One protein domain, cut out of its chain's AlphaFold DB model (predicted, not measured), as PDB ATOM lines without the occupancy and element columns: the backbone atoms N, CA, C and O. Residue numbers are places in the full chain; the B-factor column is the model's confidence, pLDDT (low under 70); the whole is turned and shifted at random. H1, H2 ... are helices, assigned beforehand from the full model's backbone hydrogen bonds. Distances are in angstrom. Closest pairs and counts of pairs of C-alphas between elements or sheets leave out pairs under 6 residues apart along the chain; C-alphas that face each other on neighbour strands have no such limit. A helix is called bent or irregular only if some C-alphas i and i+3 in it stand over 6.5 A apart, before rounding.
ATOM      1  N   ALA A  82     367.928 325.633 277.220       93.81
ATOM      2  CA  ALA A  82     369.344 325.997 277.133       93.81
ATOM      3  C   ALA A  82     370.238 324.993 277.880       93.81
ATOM      4  O   ALA A  82     371.238 324.513 277.344       93.81
ATOM      5  N   LYS A  83     369.836 324.607 279.099       95.06
ATOM      6  CA  LYS A  83     370.525 323.562 279.871       95.06
ATOM      7  C   LYS A  83     370.426 322.193 279.203       95.06
ATOM      8  O   LYS A  83     371.384 321.428 279.233       95.06
ATOM      9  N   GLY A  84     369.269 321.870 278.631       96.06
ATOM     10  CA  GLY A  84     369.037 320.605 277.947       96.06
ATOM     11  C   GLY A  84     369.898 320.445 276.696       96.06
ATOM     12  O   GLY A  84     370.549 319.418 276.539       96.06
ATOM     13  N   VAL A  85     369.945 321.473 275.848       97.38
ATOM     14  CA  VAL A  85     370.781 321.513 274.641       97.38
ATOM     15  C   VAL A  85     372.249 321.368 275.025       97.38
ATOM     16  O   VAL A  85     372.918 320.496 274.490       97.38
ATOM     17  N   ASN A  86     372.730 322.123 276.020       96.94
ATOM     18  CA  ASN A  86     374.109 322.004 276.493       96.94
ATOM     19  C   ASN A  86     374.450 320.581 276.980       96.94
ATOM     20  O   ASN A  86     375.480 320.042 276.588       96.94
ATOM     21  N   LEU A  87     373.556 319.938 277.742       97.50
ATOM     22  CA  LEU A  87     373.747 318.561 278.215       97.50
ATOM     23  C   LEU A  87     373.886 317.562 277.057       97.50
ATOM     24  O   LEU A  87     374.711 316.652 277.120       97.50
ATOM     25  N   VAL A  88     373.071 317.690 276.005       98.12
ATOM     26  CA  VAL A  88     373.192 316.804 274.838       98.12
ATOM     27  C   VAL A  88     374.422 317.167 274.011       98.12
ATOM     28  O   VAL A  88     375.117 316.261 273.559       98.12
ATOM     29  N   GLY A  89     374.739 318.455 273.883       97.44
ATOM     30  CA  GLY A  89     375.926 318.965 273.202       97.44
ATOM     31  C   GLY A  89     377.229 318.433 273.797       97.44
ATOM     32  O   GLY A  89     378.128 318.055 273.053       97.44
ATOM     33  N   GLU A  90     377.330 318.293 275.122       98.19
ATOM     34  CA  GLU A  90     378.474 317.626 275.767       98.19
ATOM     35  C   GLU A  90     378.641 316.177 275.278       98.19
ATOM     36  O   GLU A  90     379.745 315.762 274.918       98.19
ATOM     37  N   ALA A  91     377.544 315.416 275.202       97.62
ATOM     38  CA  ALA A  91     377.567 314.044 274.699       97.62
ATOM     39  C   ALA A  91     377.874 313.984 273.193       97.62
ATOM     40  O   ALA A  91     378.630 313.117 272.749       97.62
ATOM     41  N   VAL A  92     377.309 314.903 272.406       98.12
ATOM     42  CA  VAL A  92     377.563 315.019 270.966       98.12
ATOM     43  C   VAL A  92     379.027 315.343 270.707       98.12
ATOM     44  O   VAL A  92     379.662 314.636 269.934       98.12
ATOM     45  N   ASN A  93     379.603 316.324 271.394       97.75
ATOM     46  CA  ASN A  93     381.010 316.685 271.232       97.75
ATOM     47  C   ASN A  93     381.949 315.520 271.575       97.75
ATOM     48  O   ASN A  93     382.919 315.302 270.853       97.75
ATOM     49  N   GLY A  94     381.631 314.725 272.604       97.75
ATOM     50  CA  GLY A  94     382.377 313.499 272.915       97.75
ATOM     51  C   GLY A  94     382.278 312.419 271.829       97.75
ATOM     52  O   GLY A  94     383.235 311.693 271.587       97.75
ATOM     53  N   LEU A  95     381.147 312.318 271.124       97.88
ATOM     54  CA  LEU A  95     381.043 311.451 269.946       97.88
ATOM     55  C   LEU A  95     381.858 312.008 268.770       97.88
ATOM     56  O   LEU A  95     382.515 311.251 268.059       97.88
ATOM     57  N   LEU A  96     381.813 313.320 268.547       97.62
ATOM     58  CA  LEU A  96     382.461 313.956 267.401       97.62
ATOM     59  C   LEU A  96     383.981 314.026 267.522       97.62
ATOM     60  O   LEU A  96     384.646 314.053 266.488       97.62
ATOM     61  N   SER A  97     384.532 314.005 268.740       97.62
ATOM     62  CA  SER A  97     385.979 313.872 268.938       97.62
ATOM     63  C   SER A  97     386.519 312.540 268.418       97.62
ATOM     64  O   SER A  97     387.654 312.488 267.960       97.62
ATOM     65  N   GLU A  98     385.703 311.483 268.450       96.94
ATOM     66  CA  GLU A  98     386.052 310.153 267.934       96.94
ATOM     67  C   GLU A  98     385.618 309.968 266.473       96.94
ATOM     68  O   GLU A  98     386.322 309.360 265.666       96.94
ATOM     69  N   ASN A  99     384.438 310.477 266.107       96.19
ATOM     70  CA  ASN A  99     383.880 310.325 264.769       96.19
ATOM     71  C   ASN A  99     383.159 311.600 264.284       96.19
ATOM     72  O   ASN A  99     381.934 311.714 264.413       96.19
ATOM     73  N   PRO A 100     383.880 312.537 263.641       95.62
ATOM     74  CA  PRO A 100     383.319 313.822 263.218       95.62
ATOM     75  C   PRO A 100     382.281 313.697 262.092       95.62
ATOM     76  O   PRO A 100     381.432 314.570 261.924       95.62
ATOM     77  N   THR A 101     382.283 312.590 261.341       96.88
ATOM     78  CA  THR A 101     381.322 312.364 260.241       96.88
ATOM     79  C   THR A 101     379.880 312.181 260.732       96.88
ATOM     80  O   THR A 101     378.937 312.270 259.946       96.88
ATOM     81  N   MET A 102     379.687 311.971 262.040       95.81
ATOM     82  CA  MET A 102     378.377 311.756 262.660       95.81
ATOM     83  C   MET A 102     377.610 313.040 262.991       95.81
ATOM     84  O   MET A 102     376.474 312.935 263.458       95.81
ATOM     85  N   PHE A 103     378.174 314.227 262.732       93.69
ATOM     86  CA  PHE A 103     377.591 315.519 263.123       93.69
ATOM     87  C   PHE A 103     376.104 315.641 262.786       93.69
ATOM     88  O   PHE A 103     375.298 315.875 263.679       93.69
ATOM     89  N   GLY A 104     375.709 315.387 261.533       94.56
ATOM     90  CA  GLY A 104     374.309 315.545 261.120       94.56
ATOM     91  C   GLY A 104     373.329 314.650 261.892       94.56
ATOM     92  O   GLY A 104     372.223 315.076 262.218       94.56
ATOM     93  N   LYS A 105     373.736 313.421 262.240       95.19
ATOM     94  CA  LYS A 105     372.910 312.495 263.033       95.19
ATOM     95  C   LYS A 105     372.894 312.863 264.514       95.19
ATOM     96  O   LYS A 105     371.865 312.714 265.166       95.19
ATOM     97  N   ALA A 106     374.029 313.315 265.041       96.69
ATOM     98  CA  ALA A 106     374.181 313.691 266.439       96.69
ATOM     99  C   ALA A 106     373.430 314.997 266.752       96.69
ATOM    100  O   ALA A 106     372.694 315.062 267.736       96.69
ATOM    101  N   PHE A 107     373.507 315.977 265.848       96.00
ATOM    102  CA  PHE A 107     372.778 317.243 265.930       96.00
ATOM    103  C   PHE A 107     371.260 317.042 266.010       96.00
ATOM    104  O   PHE A 107     370.578 317.746 266.750       96.00
ATOM    105  N   ALA A 108     370.722 316.034 265.314       96.69
ATOM    106  CA  ALA A 108     369.299 315.714 265.388       96.69
ATOM    107  C   ALA A 108     368.835 315.365 266.815       96.69
ATOM    108  O   ALA A 108     367.686 315.630 267.148       96.69
ATOM    109  N   LEU A 109     369.704 314.791 267.659       97.12
ATOM    110  CA  LEU A 109     369.408 314.530 269.072       97.12
ATOM    111  C   LEU A 109     369.629 315.772 269.945       97.12
ATOM    112  O   LEU A 109     368.859 315.997 270.877       97.12
ATOM    113  N   GLU A 110     370.650 316.576 269.643       97.50
ATOM    114  CA  GLU A 110     370.962 317.821 270.363       97.50
ATOM    115  C   GLU A 110     369.898 318.901 270.190       97.50
ATOM    116  O   GLU A 110     369.634 319.654 271.123       97.50
ATOM    117  N   ALA A 111     369.239 318.945 269.034       95.44
ATOM    118  CA  ALA A 111     368.181 319.909 268.764       95.44
ATOM    119  C   ALA A 111     366.882 319.626 269.544       95.44
ATOM    120  O   ALA A 111     366.093 320.545 269.763       95.44
ATOM    121  N   LEU A 112     366.642 318.384 269.987       95.25
ATOM    122  CA  LEU A 112     365.362 317.986 270.595       95.25
ATOM    123  C   LEU A 112     364.985 318.784 271.855       95.25
ATOM    124  O   LEU A 112     363.844 319.224 271.942       95.25
ATOM    125  N   PRO A 113     365.887 319.042 272.823       94.94
ATOM    126  CA  PRO A 113     365.530 319.775 274.038       94.94
ATOM    127  C   PRO A 113     365.244 321.268 273.814       94.94
ATOM    128  O   PRO A 113     364.958 321.972 274.779       94.94
ATOM    129  N   MET A 114     365.347 321.786 272.582       95.75
ATOM    130  CA  MET A 114     365.040 323.182 272.255       95.75
ATOM    131  C   MET A 114     363.530 323.473 272.247       95.75
ATOM    132  O   MET A 114     363.130 324.623 272.438       95.75
ATOM    133  N   THR A 115     362.679 322.463 272.037       95.44
ATOM    134  CA  THR A 115     361.259 322.686 271.722       95.44
ATOM    135  C   THR A 115     360.482 323.329 272.870       95.44
ATOM    136  O   THR A 115     359.647 324.197 272.627       95.44
ATOM    137  N   GLN A 116     360.812 323.023 274.128       97.75
ATOM    138  CA  GLN A 116     360.158 323.619 275.298       97.75
ATOM    139  C   GLN A 116     360.352 325.133 275.366       97.75
ATOM    140  O   GLN A 116     359.407 325.853 275.680       97.75
ATOM    141  N   GLY A 117     361.540 325.637 275.031       96.06
ATOM    142  CA  GLY A 117     361.804 327.069 274.942       96.06
ATOM    143  C   GLY A 117     360.916 327.747 273.902       96.06
ATOM    144  O   GLY A 117     360.355 328.807 274.173       96.06
ATOM    145  N   ILE A 118     360.706 327.098 272.751       97.69
ATOM    146  CA  ILE A 118     359.783 327.580 271.712       97.69
ATOM    147  C   ILE A 118     358.343 327.586 272.239       97.69
ATOM    148  O   ILE A 118     357.617 328.551 272.029       97.69
ATOM    149  N   TYR A 119     357.928 326.557 272.977       98.19
ATOM    150  CA  TYR A 119     356.587 326.501 273.563       98.19
ATOM    151  C   TYR A 119     356.346 327.630 274.576       98.19
ATOM    152  O   TYR A 119     355.305 328.283 274.535       98.19
ATOM    153  N   GLY A 120     357.321 327.897 275.452       98.06
ATOM    154  CA  GLY A 120     357.267 329.024 276.383       98.06
ATOM    155  C   GLY A 120     357.222 330.375 275.668       98.06
ATOM    156  O   GLY A 120     356.462 331.252 276.074       98.06
ATOM    157  N   LEU A 121     357.972 330.528 274.571       97.75
ATOM    158  CA  LEU A 121     357.931 331.721 273.722       97.75
ATOM    159  C   LEU A 121     356.551 331.922 273.083       97.75
ATOM    160  O   LEU A 121     356.024 333.030 273.122       97.75
ATOM    161  N   VAL A 122     355.947 330.868 272.528       98.00
ATOM    162  CA  VAL A 122     354.608 330.936 271.919       98.00
ATOM    163  C   VAL A 122     353.559 331.337 272.958       98.00
ATOM    164  O   VAL A 122     352.745 332.219 272.691       98.00
ATOM    165  N   ALA A 123     353.599 330.749 274.157       98.00
ATOM    166  CA  ALA A 123     352.694 331.117 275.244       98.00
ATOM    167  C   ALA A 123     352.870 332.582 275.681       98.00
ATOM    168  O   ALA A 123     351.887 333.310 275.800       98.00
ATOM    169  N   ALA A 124     354.115 333.030 275.866       97.56
ATOM    170  CA  ALA A 124     354.422 334.416 276.208       97.56
ATOM    171  C   ALA A 124     353.911 335.388 275.138       97.56
ATOM    172  O   ALA A 124     353.247 336.373 275.454       97.56
ATOM    173  N   PHE A 125     354.167 335.079 273.867       96.62
ATOM    174  CA  PHE A 125     353.711 335.885 272.743       96.62
ATOM    175  C   PHE A 125     352.182 335.985 272.698       96.62
ATOM    176  O   PHE A 125     351.643 337.078 272.539       96.62
ATOM    177  N   MET A 126     351.475 334.872 272.913       95.62
ATOM    178  CA  MET A 126     350.012 334.858 272.954       95.62
ATOM    179  C   MET A 126     349.449 335.722 274.085       95.62
ATOM    180  O   MET A 126     348.479 336.442 273.859       95.62
ATOM    181  N   ILE A 127     350.071 335.705 275.269       95.50
ATOM    182  CA  ILE A 127     349.678 336.581 276.381       95.50
ATOM    183  C   ILE A 127     349.845 338.050 275.987       95.50
ATOM    184  O   ILE A 127     348.903 338.822 276.137       95.50
ATOM    185  N   LEU A 128     351.005 338.430 275.440       93.25
ATOM    186  CA  LEU A 128     351.292 339.817 275.046       93.25
ATOM    187  C   LEU A 128     350.339 340.333 273.959       93.25
ATOM    188  O   LEU A 128     349.904 341.483 274.015       93.25
ATOM    189  N   VAL A 129     349.981 339.480 272.994       92.69
ATOM    190  CA  VAL A 129     348.955 339.793 271.988       92.69
ATOM    191  C   VAL A 129     347.593 339.988 272.652       92.69
ATOM    192  O   VAL A 129     346.903 340.957 272.343       92.69
ATOM    193  N   LYS A 130     347.210 339.105 273.582       90.31
ATOM    194  CA  LYS A 130     345.906 339.149 274.252       90.31
ATOM    195  C   LYS A 130     345.722 340.419 275.088       90.31
ATOM    196  O   LYS A 130     344.632 340.971 275.070       90.31
ATOM    197  N   ILE A 131     346.772 340.909 275.750       90.12
ATOM    198  CA  ILE A 131     346.738 342.162 276.531       90.12
ATOM    199  C   ILE A 131     346.999 343.430 275.693       90.12
ATOM    200  O   ILE A 131     347.182 344.507 276.252       90.12
ATOM    201  N   GLY A 132     347.068 343.320 274.363       88.31
ATOM    202  CA  GLY A 132     347.119 344.482 273.472       88.31
ATOM    203  C   GLY A 132     348.469 345.202 273.371       88.31
ATOM    204  O   GLY A 132     348.516 346.289 272.801       88.31
ATOM    205  N   VAL A 133     349.582 344.612 273.835       87.06
ATOM    206  CA  VAL A 133     350.926 345.250 273.801       87.06
ATOM    207  C   VAL A 133     351.341 345.685 272.391       87.06
ATOM    208  O   VAL A 133     352.032 346.685 272.226       87.06
ATOM    209  N   PHE A 134     350.902 344.960 271.361       84.50
ATOM    210  CA  PHE A 134     351.231 345.256 269.963       84.50
ATOM    211  C   PHE A 134     350.167 346.099 269.232       84.50
ATOM    212  O   PHE A 134     350.371 346.448 268.073       84.50
ATOM    213  N   GLY A 135     349.033 346.401 269.875       73.25
ATOM    214  CA  GLY A 135     347.842 346.982 269.239       73.25
ATOM    215  C   GLY A 135     347.770 348.513 269.220       73.25
ATOM    216  O   GLY A 135     346.822 349.054 268.667       73.25
ATOM    217  N   GLY A 136     348.737 349.220 269.815       66.56
ATOM    218  CA  GLY A 136     348.780 350.691 269.850       66.56
ATOM    219  C   GLY A 136     347.931 351.355 270.947       66.56
ATOM    220  O   GLY A 136     348.268 352.460 271.350       66.56
ATOM    221  N   ASP A 137     346.927 350.659 271.491       66.56
ATOM    222  CA  ASP A 137     346.066 351.093 272.616       66.56
ATOM    223  C   ASP A 137     346.509 350.500 273.973       66.56
ATOM    224  O   ASP A 137     345.713 350.222 274.871       66.56
ATOM    225  N   PHE A 138     347.810 350.252 274.137       76.50
ATOM    226  CA  PHE A 138     348.333 349.650 275.359       76.50
ATOM    227  C   PHE A 138     348.246 350.627 276.543       76.50
ATOM    228  O   PHE A 138     348.919 351.658 276.558       76.50
ATOM    229  N   SER A 139     347.459 350.264 277.560       75.56
ATOM    230  CA  SER A 139     347.356 350.996 278.825       75.56
ATOM    231  C   SER A 139     347.750 350.112 280.009       75.56
ATOM    232  O   SER A 139     347.314 348.964 280.141       75.56
ATOM    233  N   TYR A 140     348.575 350.659 280.904       70.88
ATOM    234  CA  TYR A 140     349.029 349.963 282.110       70.88
ATOM    235  C   TYR A 140     347.904 349.723 283.130       70.88
ATOM    236  O   TYR A 140     348.020 348.787 283.922       70.88
ATOM    237  N   ASP A 141     346.805 350.477 283.036       73.12
ATOM    238  CA  ASP A 141     345.621 350.360 283.897       73.12
ATOM    239  C   ASP A 141     344.462 349.597 283.237       73.12
ATOM    240  O   ASP A 141     343.375 349.505 283.803       73.12
ATOM    241  N   ALA A 142     344.671 349.037 282.037       77.75
ATOM    242  CA  ALA A 142     343.619 348.337 281.295       77.75
ATOM    243  C   ALA A 142     343.122 347.069 282.006       77.75
ATOM    244  O   ALA A 142     341.947 346.726 281.915       77.75
ATOM    245  N   LEU A 143     344.012 346.359 282.706       85.50
ATOM    246  CA  LEU A 143     343.685 345.095 283.358       85.50
ATOM    247  C   LEU A 143     343.517 345.260 284.866       85.50
ATOM    248  O   LEU A 143     344.408 345.748 285.567       85.50
ATOM    249  N   SER A 144     342.420 344.706 285.381       89.50
ATOM    250  CA  SER A 144     342.263 344.471 286.815       89.50
ATOM    251  C   SER A 144     343.344 343.516 287.341       89.50
ATOM    252  O   SER A 144     343.866 342.655 286.624       89.50
ATOM    253  N   VAL A 145     343.651 343.613 288.637       87.75
ATOM    254  CA  VAL A 145     344.605 342.707 289.303       87.75
ATOM    255  C   VAL A 145     344.192 341.236 289.143       87.75
ATOM    256  O   VAL A 145     345.053 340.382 288.934       87.75
ATOM    257  N   GLY A 146     342.887 340.938 289.172       87.44
ATOM    258  CA  GLY A 146     342.353 339.588 288.968       87.44
ATOM    259  C   GLY A 146     342.655 339.032 287.573       87.44
ATOM    260  O   GLY A 146     343.167 337.918 287.455       87.44
ATOM    261  N   GLN A 147     342.434 339.824 286.519       90.06
ATOM    262  CA  GLN A 147     342.781 339.425 285.149       90.06
ATOM    263  C   GLN A 147     344.301 339.293 284.958       90.06
ATOM    264  O   GLN A 147     344.772 338.368 284.300       90.06
ATOM    265  N   GLY A 148     345.096 340.169 285.575       90.62
ATOM    266  CA  GLY A 148     346.554 340.038 285.574       90.62
ATOM    267  C   GLY A 148     347.036 338.733 286.206       90.62
ATOM    268  O   GLY A 148     347.872 338.017 285.647       90.62
ATOM    269  N   MET A 149     346.461 338.388 287.360       90.62
ATOM    270  CA  MET A 149     346.733 337.135 288.060       90.62
ATOM    271  C   MET A 149     346.309 335.915 287.231       90.62
ATOM    272  O   MET A 149     347.033 334.921 287.210       90.62
ATOM    273  N   TYR A 150     345.189 335.996 286.502       92.25
ATOM    274  CA  TYR A 150     344.754 334.953 285.566       92.25
ATOM    275  C   TYR A 150     345.874 334.610 284.575       92.25
ATOM    276  O   TYR A 150     346.272 333.450 284.476       92.25
ATOM    277  N   PHE A 151     346.430 335.608 283.877       94.50
ATOM    278  CA  PHE A 151     347.487 335.381 282.884       94.50
ATOM    279  C   PHE A 151     348.784 334.864 283.500       94.50
ATOM    280  O   PHE A 151     349.427 333.979 282.930       94.50
ATOM    281  N   LEU A 152     349.150 335.370 284.680       94.06
ATOM    282  CA  LEU A 152     350.293 334.868 285.434       94.06
ATOM    283  C   LEU A 152     350.159 333.368 285.718       94.06
ATOM    284  O   LEU A 152     351.092 332.607 285.469       94.06
ATOM    285  N   MET A 153     348.990 332.935 286.189       93.81
ATOM    286  CA  MET A 153     348.742 331.535 286.530       93.81
ATOM    287  C   MET A 153     348.556 330.654 285.296       93.81
ATOM    288  O   MET A 153     349.056 329.529 285.278       93.81
ATOM    289  N   ALA A 154     347.937 331.177 284.237       94.75
ATOM    290  CA  ALA A 154     347.817 330.502 282.949       94.75
ATOM    291  C   ALA A 154     349.188 330.165 282.337       94.75
ATOM    292  O   ALA A 154     349.319 329.142 281.675       94.75
ATOM    293  N   ALA A 155     350.216 330.984 282.588       96.56
ATOM    294  CA  ALA A 155     351.577 330.791 282.088       96.56
ATOM    295  C   ALA A 155     352.399 329.723 282.840       96.56
ATOM    296  O   ALA A 155     353.376 329.188 282.300       96.56
ATOM    297  N   LEU A 156     352.049 329.408 284.091       95.69
ATOM    298  CA  LEU A 156     352.855 328.521 284.938       95.69
ATOM    299  C   LEU A 156     352.968 327.075 284.432       95.69
ATOM    300  O   LEU A 156     354.069 326.525 284.542       95.69
ATOM    301  N   PRO A 157     351.912 326.429 283.887       97.25
ATOM    302  CA  PRO A 157     352.008 325.063 283.394       97.25
ATOM    303  C   PRO A 157     353.145 324.889 282.388       97.25
ATOM    304  O   PRO A 157     354.015 324.045 282.612       97.25
ATOM    305  N   ILE A 158     353.205 325.705 281.327       98.25
ATOM    306  CA  ILE A 158     354.283 325.590 280.337       98.25
ATOM    307  C   ILE A 158     355.643 326.011 280.894       98.25
ATOM    308  O   ILE A 158     356.636 325.351 280.599       98.25
ATOM    309  N   GLY A 159     355.715 327.039 281.746       96.50
ATOM    310  CA  GLY A 159     356.984 327.452 282.348       96.50
ATOM    311  C   GLY A 159     357.610 326.333 283.191       96.50
ATOM    312  O   GLY A 159     358.755 325.933 282.974       96.50
ATOM    313  N   ILE A 160     356.839 325.768 284.122       96.50
ATOM    314  CA  ILE A 160     357.314 324.749 285.067       96.50
ATOM    315  C   ILE A 160     357.518 323.404 284.367       96.50
ATOM    316  O   ILE A 160     358.591 322.800 284.473       96.50
ATOM    317  N   VAL A 161     356.504 322.911 283.649       97.50
ATOM    318  CA  VAL A 161     356.603 321.618 282.961       97.50
ATOM    319  C   VAL A 161     357.635 321.702 281.845       97.50
ATOM    320  O   VAL A 161     358.425 320.770 281.705       97.50
ATOM    321  N   GLY A 162     357.708 322.814 281.109       97.44
ATOM    322  CA  GLY A 162     358.729 323.065 280.091       97.44
ATOM    323  C   GLY A 162     360.142 322.969 280.662       97.44
ATOM    324  O   GLY A 162     360.952 322.203 280.144       97.44
ATOM    325  N   PHE A 163     360.415 323.624 281.797       95.88
ATOM    326  CA  PHE A 163     361.723 323.541 282.451       95.88
ATOM    327  C   PHE A 163     362.126 322.095 282.787       95.88
ATOM    328  O   PHE A 163     363.212 321.632 282.431       95.88
ATOM    329  N   PHE A 164     361.253 321.349 283.473       96.75
ATOM    330  CA  PHE A 164     361.585 319.992 283.920       96.75
ATOM    331  C   PHE A 164     361.581 318.957 282.791       96.75
ATOM    332  O   PHE A 164     362.382 318.018 282.825       96.75
ATOM    333  N   SER A 165     360.673 319.086 281.823       97.31
ATOM    334  CA  SER A 165     360.568 318.160 280.692       97.31
ATOM    335  C   SER A 165     361.751 318.303 279.742       97.31
ATOM    336  O   SER A 165     362.319 317.274 279.389       97.31
ATOM    337  N   ALA A 166     362.219 319.525 279.453       97.12
ATOM    338  CA  ALA A 166     363.415 319.757 278.638       97.12
ATOM    339  C   ALA A 166     364.642 319.029 279.210       97.12
ATOM    340  O   ALA A 166     365.323 318.282 278.510       97.12
ATOM    341  N   LEU A 167     364.875 319.140 280.524       96.25
ATOM    342  CA  LEU A 167     365.987 318.455 281.197       96.25
ATOM    343  C   LEU A 167     365.863 316.925 281.159       96.25
ATOM    344  O   LEU A 167     366.867 316.212 281.162       96.25
ATOM    345  N   ARG A 168     364.638 316.392 281.169       97.62
ATOM    346  CA  ARG A 168     364.398 314.945 281.068       97.62
ATOM    347  C   ARG A 168     364.550 314.451 279.631       97.62
ATOM    348  O   ARG A 168     365.143 313.392 279.435       97.62
ATOM    349  N   GLN A 169     364.069 315.217 278.653       98.06
ATOM    350  CA  GLN A 169     364.233 314.920 277.233       98.06
ATOM    351  C   GLN A 169     365.713 314.948 276.860       98.06
ATOM    352  O   GLN A 169     366.188 314.004 276.240       98.06
ATOM    353  N   ALA A 170     366.463 315.935 277.352       98.00
ATOM    354  CA  ALA A 170     367.910 316.021 277.183       98.00
ATOM    355  C   ALA A 170     368.639 314.778 277.702       98.00
ATOM    356  O   ALA A 170     369.481 314.221 277.010       98.00
ATOM    357  N   LYS A 171     368.281 314.265 278.885       98.00
ATOM    358  CA  LYS A 171     368.880 313.022 279.405       98.00
ATOM    359  C   LYS A 171     368.573 311.807 278.524       98.00
ATOM    360  O   LYS A 171     369.451 310.969 278.325       98.00
ATOM    361  N   SER A 172     367.351 311.717 277.992       97.62
ATOM    362  CA  SER A 172     366.962 310.670 277.035       97.62
ATOM    363  C   SER A 172     367.766 310.794 275.732       97.62
ATOM    364  O   SER A 172     368.370 309.822 275.284       97.62
ATOM    365  N   ALA A 173     367.872 312.008 275.182       97.94
ATOM    366  CA  ALA A 173     368.620 312.306 273.966       97.94
ATOM    367  C   ALA A 173     370.131 312.054 274.120       97.94
ATOM    368  O   ALA A 173     370.720 311.398 273.266       97.94
ATOM    369  N   ALA A 174     370.746 312.458 275.235       98.19
ATOM    370  CA  ALA A 174     372.154 312.189 275.536       98.19
ATOM    371  C   ALA A 174     372.442 310.687 275.681       98.19
ATOM    372  O   ALA A 174     373.439 310.186 275.165       98.19
ATOM    373  N   SER A 175     371.535 309.922 276.300       97.75
ATOM    374  CA  SER A 175     371.619 308.456 276.260       97.75
ATOM    375  C   SER A 175     371.486 307.918 274.830       97.75
ATOM    376  O   SER A 175     372.127 306.927 274.480       97.75
ATOM    377  N   GLY A 176     370.676 308.569 273.998       97.62
ATOM    378  CA  GLY A 176     370.545 308.294 272.572       97.62
ATOM    379  C   GLY A 176     371.838 308.504 271.781       97.62
ATOM    380  O   GLY A 176     372.105 307.734 270.861       97.62
ATOM    381  N   VAL A 177     372.684 309.465 272.171       98.19
ATOM    382  CA  VAL A 177     374.004 309.681 271.551       98.19
ATOM    383  C   VAL A 177     374.907 308.457 271.748       98.19
ATOM    384  O   VAL A 177     375.569 308.019 270.809       98.19
ATOM    385  N   ASN A 178     374.854 307.807 272.916       95.94
ATOM    386  CA  ASN A 178     375.582 306.554 273.156       95.94
ATOM    387  C   ASN A 178     375.077 305.392 272.285       95.94
ATOM    388  O   ASN A 178     375.859 304.527 271.883       95.94
ATOM    389  N   LEU A 179     373.772 305.349 271.993       97.31
ATOM    390  CA  LEU A 179     373.213 304.375 271.057       97.31
ATOM    391  C   LEU A 179     373.686 304.670 269.629       97.31
ATOM    392  O   LEU A 179     374.147 303.757 268.949       97.31
ATOM    393  N   LEU A 180     373.633 305.935 269.205       96.81
ATOM    394  CA  LEU A 180     374.112 306.404 267.903       96.81
ATOM    395  C   LEU A 180     375.591 306.054 267.677       96.81
ATOM    396  O   LEU A 180     375.937 305.598 266.588       96.81
ATOM    397  N   ALA A 181     376.434 306.181 268.707       96.25
ATOM    398  CA  ALA A 181     377.857 305.839 268.649       96.25
ATOM    399  C   ALA A 181     378.117 304.368 268.270       96.25
ATOM    400  O   ALA A 181     379.095 304.061 267.596       96.25
ATOM    401  N   LYS A 182     377.237 303.450 268.695       96.25
ATOM    402  CA  LYS A 182     377.391 302.000 268.478       96.25
ATOM    403  C   LYS A 182     376.543 301.466 267.325       96.25
ATOM    404  O   LYS A 182     376.896 300.455 266.727       96.25
ATOM    405  N   ARG A 183     375.383 302.080 267.091       96.88
ATOM    406  CA  ARG A 183     374.308 301.607 266.207       96.88
ATOM    407  C   ARG A 183     373.677 302.794 265.470       96.88
ATOM    408  O   ARG A 183     372.543 303.181 265.771       96.88
ATOM    409  N   PRO A 184     374.389 303.413 264.517       94.38
ATOM    410  CA  PRO A 184     373.930 304.628 263.848       94.38
ATOM    411  C   PRO A 184     372.700 304.458 262.956       94.38
ATOM    412  O   PRO A 184     372.080 305.445 262.559       94.38
ATOM    413  N   GLU A 185     372.338 303.223 262.633       96.56
ATOM    414  CA  GLU A 185     371.091 302.836 261.981       96.56
ATOM    415  C   GLU A 185     369.875 302.893 262.924       96.56
ATOM    416  O   GLU A 185     368.735 302.887 262.468       96.56
ATOM    417  N   LYS A 186     370.092 302.977 264.246       96.50
ATOM    418  CA  LYS A 186     369.042 303.027 265.279       96.50
ATOM    419  C   LYS A 186     368.717 304.443 265.766       96.50
ATOM    420  O   LYS A 186     368.000 304.585 266.754       96.50
ATOM    421  N   LEU A 187     369.171 305.487 265.063       95.69
ATOM    422  CA  LEU A 187     368.899 306.892 265.411       95.69
ATOM    423  C   LEU A 187     367.405 307.163 265.650       95.69
ATOM    424  O   LEU A 187     367.051 307.816 266.627       95.69
ATOM    425  N   GLY A 188     366.523 306.604 264.814       97.12
ATOM    426  CA  GLY A 188     365.077 306.765 264.981       97.12
ATOM    427  C   GLY A 188     364.570 306.299 266.350       97.12
ATOM    428  O   GLY A 188     363.731 306.962 266.943       97.12
ATOM    429  N   GLN A 189     365.130 305.221 266.914       96.56
ATOM    430  CA  GLN A 189     364.746 304.743 268.248       96.56
ATOM    431  C   GLN A 189     365.179 305.716 269.353       96.56
ATOM    432  O   GLN A 189     364.428 305.940 270.302       96.56
ATOM    433  N   ALA A 190     366.363 306.323 269.212       96.94
ATOM    434  CA  ALA A 190     366.845 307.350 270.133       96.94
ATOM    435  C   ALA A 190     365.953 308.602 270.098       96.94
ATOM    436  O   ALA A 190     365.558 309.101 271.153       96.94
ATOM    437  N   ILE A 191     365.575 309.056 268.898       97.50
ATOM    438  CA  ILE A 191     364.667 310.195 268.714       97.50
ATOM    439  C   ILE A 191     363.301 309.892 269.337       97.50
ATOM    440  O   ILE A 191     362.817 310.680 270.145       97.50
ATOM    441  N   THR A 192     362.703 308.733 269.044       96.94
ATOM    442  CA  THR A 192     361.394 308.355 269.598       96.94
ATOM    443  C   THR A 192     361.406 308.310 271.126       96.94
ATOM    444  O   THR A 192     360.483 308.807 271.766       96.94
ATOM    445  N   SER A 193     362.465 307.769 271.737       94.88
ATOM    446  CA  SER A 193     362.609 307.739 273.200       94.88
ATOM    447  C   SER A 193     362.663 309.141 273.818       94.88
ATOM    448  O   SER A 193     362.161 309.361 274.922       94.88
ATOM    449  N   ALA A 194     363.282 310.104 273.136       95.50
ATOM    450  CA  ALA A 194     363.296 311.493 273.577       95.50
ATOM    451  C   ALA A 194     361.928 312.167 273.357       95.50
ATOM    452  O   ALA A 194     361.424 312.816 274.272       95.50
ATOM    453  N   ALA A 195     361.288 311.940 272.208       95.31
ATOM    454  CA  ALA A 195     359.983 312.509 271.863       95.31
ATOM    455  C   ALA A 195     358.855 312.067 272.817       95.31
ATOM    456  O   ALA A 195     357.968 312.851 273.135       95.31
ATOM    457  N   LEU A 196     358.896 310.849 273.366       95.12
ATOM    458  CA  LEU A 196     357.901 310.422 274.365       95.12
ATOM    459  C   LEU A 196     357.927 311.270 275.649       95.12
ATOM    460  O   LEU A 196     356.908 311.386 276.331       95.12
ATOM    461  N   VAL A 197     359.072 311.869 275.992       93.56
ATOM    462  CA  VAL A 197     359.177 312.799 277.130       93.56
ATOM    463  C   VAL A 197     358.543 314.153 276.791       93.56
ATOM    464  O   VAL A 197     357.957 314.792 277.668       93.56
ATOM    465  N   GLU A 198     358.627 314.565 275.527       95.19
ATOM    466  CA  GLU A 198     358.113 315.837 275.005       95.19
ATOM    467  C   GLU A 198     356.591 315.950 275.101       95.19
ATOM    468  O   GLU A 198     356.077 317.030 275.381       95.19
ATOM    469  N   THR A 199     355.865 314.836 274.970       95.19
ATOM    470  CA  THR A 199     354.394 314.790 275.044       95.19
ATOM    471  C   THR A 199     353.829 315.520 276.271       95.19
ATOM    472  O   THR A 199     352.812 316.204 276.179       95.19
ATOM    473  N   TYR A 200     354.509 315.451 277.421       94.06
ATOM    474  CA  TYR A 200     354.078 316.160 278.630       94.06
ATOM    475  C   TYR A 200     354.218 317.686 278.524       94.06
ATOM    476  O   TYR A 200     353.397 318.413 279.081       94.06
ATOM    477  N   ALA A 201     355.232 318.177 277.808       96.69
ATOM    478  CA  ALA A 201     355.389 319.600 277.525       96.69
ATOM    479  C   ALA A 201     354.290 320.096 276.580       96.69
ATOM    480  O   ALA A 201     353.732 321.166 276.809       96.69
ATOM    481  N   ILE A 202     353.928 319.288 275.579       97.31
ATOM    482  CA  ILE A 202     352.822 319.589 274.663       97.31
ATOM    483  C   ILE A 202     351.507 319.703 275.440       97.31
ATOM    484  O   ILE A 202     350.770 320.664 275.249       97.31
ATOM    485  N   PHE A 203     351.223 318.788 276.371       95.94
ATOM    486  CA  PHE A 203     350.022 318.889 277.209       95.94
ATOM    487  C   PHE A 203     350.005 320.163 278.063       95.94
ATOM    488  O   PHE A 203     348.974 320.825 278.152       95.94
ATOM    489  N   ALA A 204     351.142 320.551 278.644       97.44
ATOM    490  CA  ALA A 204     351.244 321.794 279.408       97.44
ATOM    491  C   ALA A 204     351.067 323.046 278.534       97.44
ATOM    492  O   ALA A 204     350.416 324.005 278.959       97.44
ATOM    493  N   LEU A 205     351.604 323.029 277.311       97.94
ATOM    494  CA  LEU A 205     351.390 324.087 276.328       97.94
ATOM    495  C   LEU A 205     349.910 324.188 275.961       97.94
ATOM    496  O   LEU A 205     349.363 325.280 276.008       97.94
ATOM    497  N   LEU A 206     349.253 323.067 275.646       96.44
ATOM    498  CA  LEU A 206     347.835 323.051 275.289       96.44
ATOM    499  C   LEU A 206     346.978 323.686 276.389       96.44
ATOM    500  O   LEU A 206     346.196 324.583 276.097       96.44
ATOM    501  N   ILE A 207     347.173 323.296 277.652       96.06
ATOM    502  CA  ILE A 207     346.445 323.899 278.780       96.06
ATOM    503  C   ILE A 207     346.732 325.400 278.903       96.06
ATOM    504  O   ILE A 207     345.804 326.183 279.093       96.06
ATOM    505  N   THR A 208     347.993 325.808 278.745       97.12
ATOM    506  CA  THR A 208     348.382 327.227 278.785       97.12
ATOM    507  C   THR A 208     347.682 328.026 277.683       97.12
ATOM    508  O   THR A 208     347.094 329.067 277.954       97.12
ATOM    509  N   LEU A 209     347.704 327.534 276.440       96.06
ATOM    510  CA  LEU A 209     347.086 328.218 275.304       96.06
ATOM    511  C   LEU A 209     345.566 328.292 275.443       96.06
ATOM    512  O   LEU A 209     344.993 329.352 275.210       96.06
ATOM    513  N   LEU A 210     344.918 327.203 275.870       93.31
ATOM    514  CA  LEU A 210     343.476 327.194 276.115       93.31
ATOM    515  C   LEU A 210     343.089 328.224 277.181       93.31
ATOM    516  O   LEU A 210     342.144 328.977 276.965       93.31
ATOM    517  N   ALA A 211     343.838 328.306 278.285       92.50
ATOM    518  CA  ALA A 211     343.600 329.307 279.322       92.50
ATOM    519  C   ALA A 211     343.757 330.736 278.772       92.50
ATOM    520  O   ALA A 211     342.860 331.557 278.905       92.50
ATOM    521  N   VAL A 212     344.848 331.034 278.063       93.38
ATOM    522  CA  VAL A 212     345.073 332.372 277.484       93.38
ATOM    523  C   VAL A 212     343.974 332.762 276.485       93.38
ATOM    524  O   VAL A 212     343.522 333.908 276.473       93.38
ATOM    525  N   MET A 213     343.512 331.821 275.657       89.62
ATOM    526  CA  MET A 213     342.455 332.075 274.672       89.62
ATOM    527  C   MET A 213     341.088 332.310 275.318       89.62
ATOM    528  O   MET A 213     340.358 333.195 274.869       89.62
ATOM    529  N   MET A 214     340.768 331.542 276.362       85.38
ATOM    530  CA  MET A 214     339.506 331.610 277.110       85.38
ATOM    531  C   MET A 214     339.531 332.653 278.234       85.38
ATOM    532  O   MET A 214     338.599 332.708 279.035       85.38
ATOM    533  N   ALA A 215     340.582 333.474 278.313       84.25
ATOM    534  CA  ALA A 215     340.633 334.567 279.267       84.25
ATOM    535  C   ALA A 215     339.443 335.526 279.038       84.25
ATOM    536  O   ALA A 215     339.091 335.769 277.871       84.25
ATOM    537  N   PRO A 216     338.848 336.075 280.120       74.25
ATOM    538  CA  PRO A 216     337.731 337.014 280.037       74.25
ATOM    539  C   PRO A 216     338.033 338.171 279.086       74.25
ATOM    540  O   PRO A 216     339.200 338.504 278.867       74.25
ATOM    541  N   ALA A 217     336.985 338.779 278.521       66.06
ATOM    542  CA  ALA A 217     337.151 339.969 277.695       66.06
ATOM    543  C   ALA A 217     337.928 341.041 278.484       66.06
ATOM    544  O   ALA A 217     337.622 341.299 279.651       66.06
ATOM    545  N   ILE A 218     338.975 341.565 277.846       67.62
ATOM    546  CA  ILE A 218     339.823 342.661 278.326       67.62
ATOM    547  C   ILE A 218     339.311 343.933 277.670       67.62
ATOM    548  O   ILE A 218     339.014 343.850 276.453       67.62
TER     549      ILE A 218
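Overview. This is residues 82 to 218 of the 218 residues of the protein "H+transporting two-sector ATPase C subunit" of Clostridium sp. CAG:448 (UniProt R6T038). A long rod of helices lying lengthwise: H4 and H5 form a helical hairpin that runs nearly the full length, and H2 followed by H3, one after the other, packs along it. The shorter H1 folds against H2 and H4b at the end where H4 turns into H5, while the link from H3 to H4, residues 131 to 144, makes the turn at the other end. The printed part has 137 residues with five named helices, H1 to H5 in chain order, and no named strand; the class is all helix. H1, H2, H3, H4b and H5 form a bundle, helices packed side by side. The whole is loose, with a radius of gyration of the C-alphas of 19.0 A, and spans 59 by 25 by 18 A.

Arrangement. H1, residues 82 to 98, and H2, residues 100 to 110, form a helical hairpin and touch, the closest C-alphas being those of Val 88 and Glu 110, 5.1 A apart. By its hydrogen bonds H4, residues 145 to 182, was assigned as one helix, but it is bent, with C-alphas 154 and 157 at 6.9 A; its arms H4a, residues 145 to 154, and H4b, residues 157 to 182, stand at a shallow tilt of 16 degrees. H1 touches H4b, the same way at a shallow tilt of 7 degrees, closest at the C-alphas of Val 88 and Ala 174, 4.8 A. H3, residues 112 to 130, touches H4b, opposite ways at a shallow tilt of 22 degrees, closest at the C-alphas of Gln 116 and Gly 162, 5.0 A. H4b and H5, residues 184 to 213, form a helical hairpin and touch, closest at the C-alphas of Gly 176 and Ala 190, 4.5 A. H3 also touches H5, the C-alphas of Ala 123 and Leu 209 being closest at 6.3 A. H1 and H5 are apart. Every O i to N i+4 pair is within hydrogen-bond range in H4a; the counts are 11 of 13 in H1, 3 of 7 in H2 with 5 of 8 O i to N i+3 pairs, 13 of 15 in H3, 19 of 22 in H4b and 20 of 26 in H5.

Along the chain. H1 begins at C-alpha 82, (369.344, 325.997, 277.133), and is 24.8 A long. H3 is 29.0 A long and H4b 37.4 A, with a kink of 28 degrees near residue 164. H5, 43.1 A long, has a kink of 38 degrees near residue 197 and ends at C-alpha 213, (342.455, 332.075, 274.672).

Size, cuts and confidence. The C-alphas of Asp 141 and Lys 182, the two farthest apart, are 59.9 A apart. The printed part has no cut. The link from H3 to H4 is long, with 14 residues. Residues 136 to 137 and 217 to 218 have pLDDT under 70.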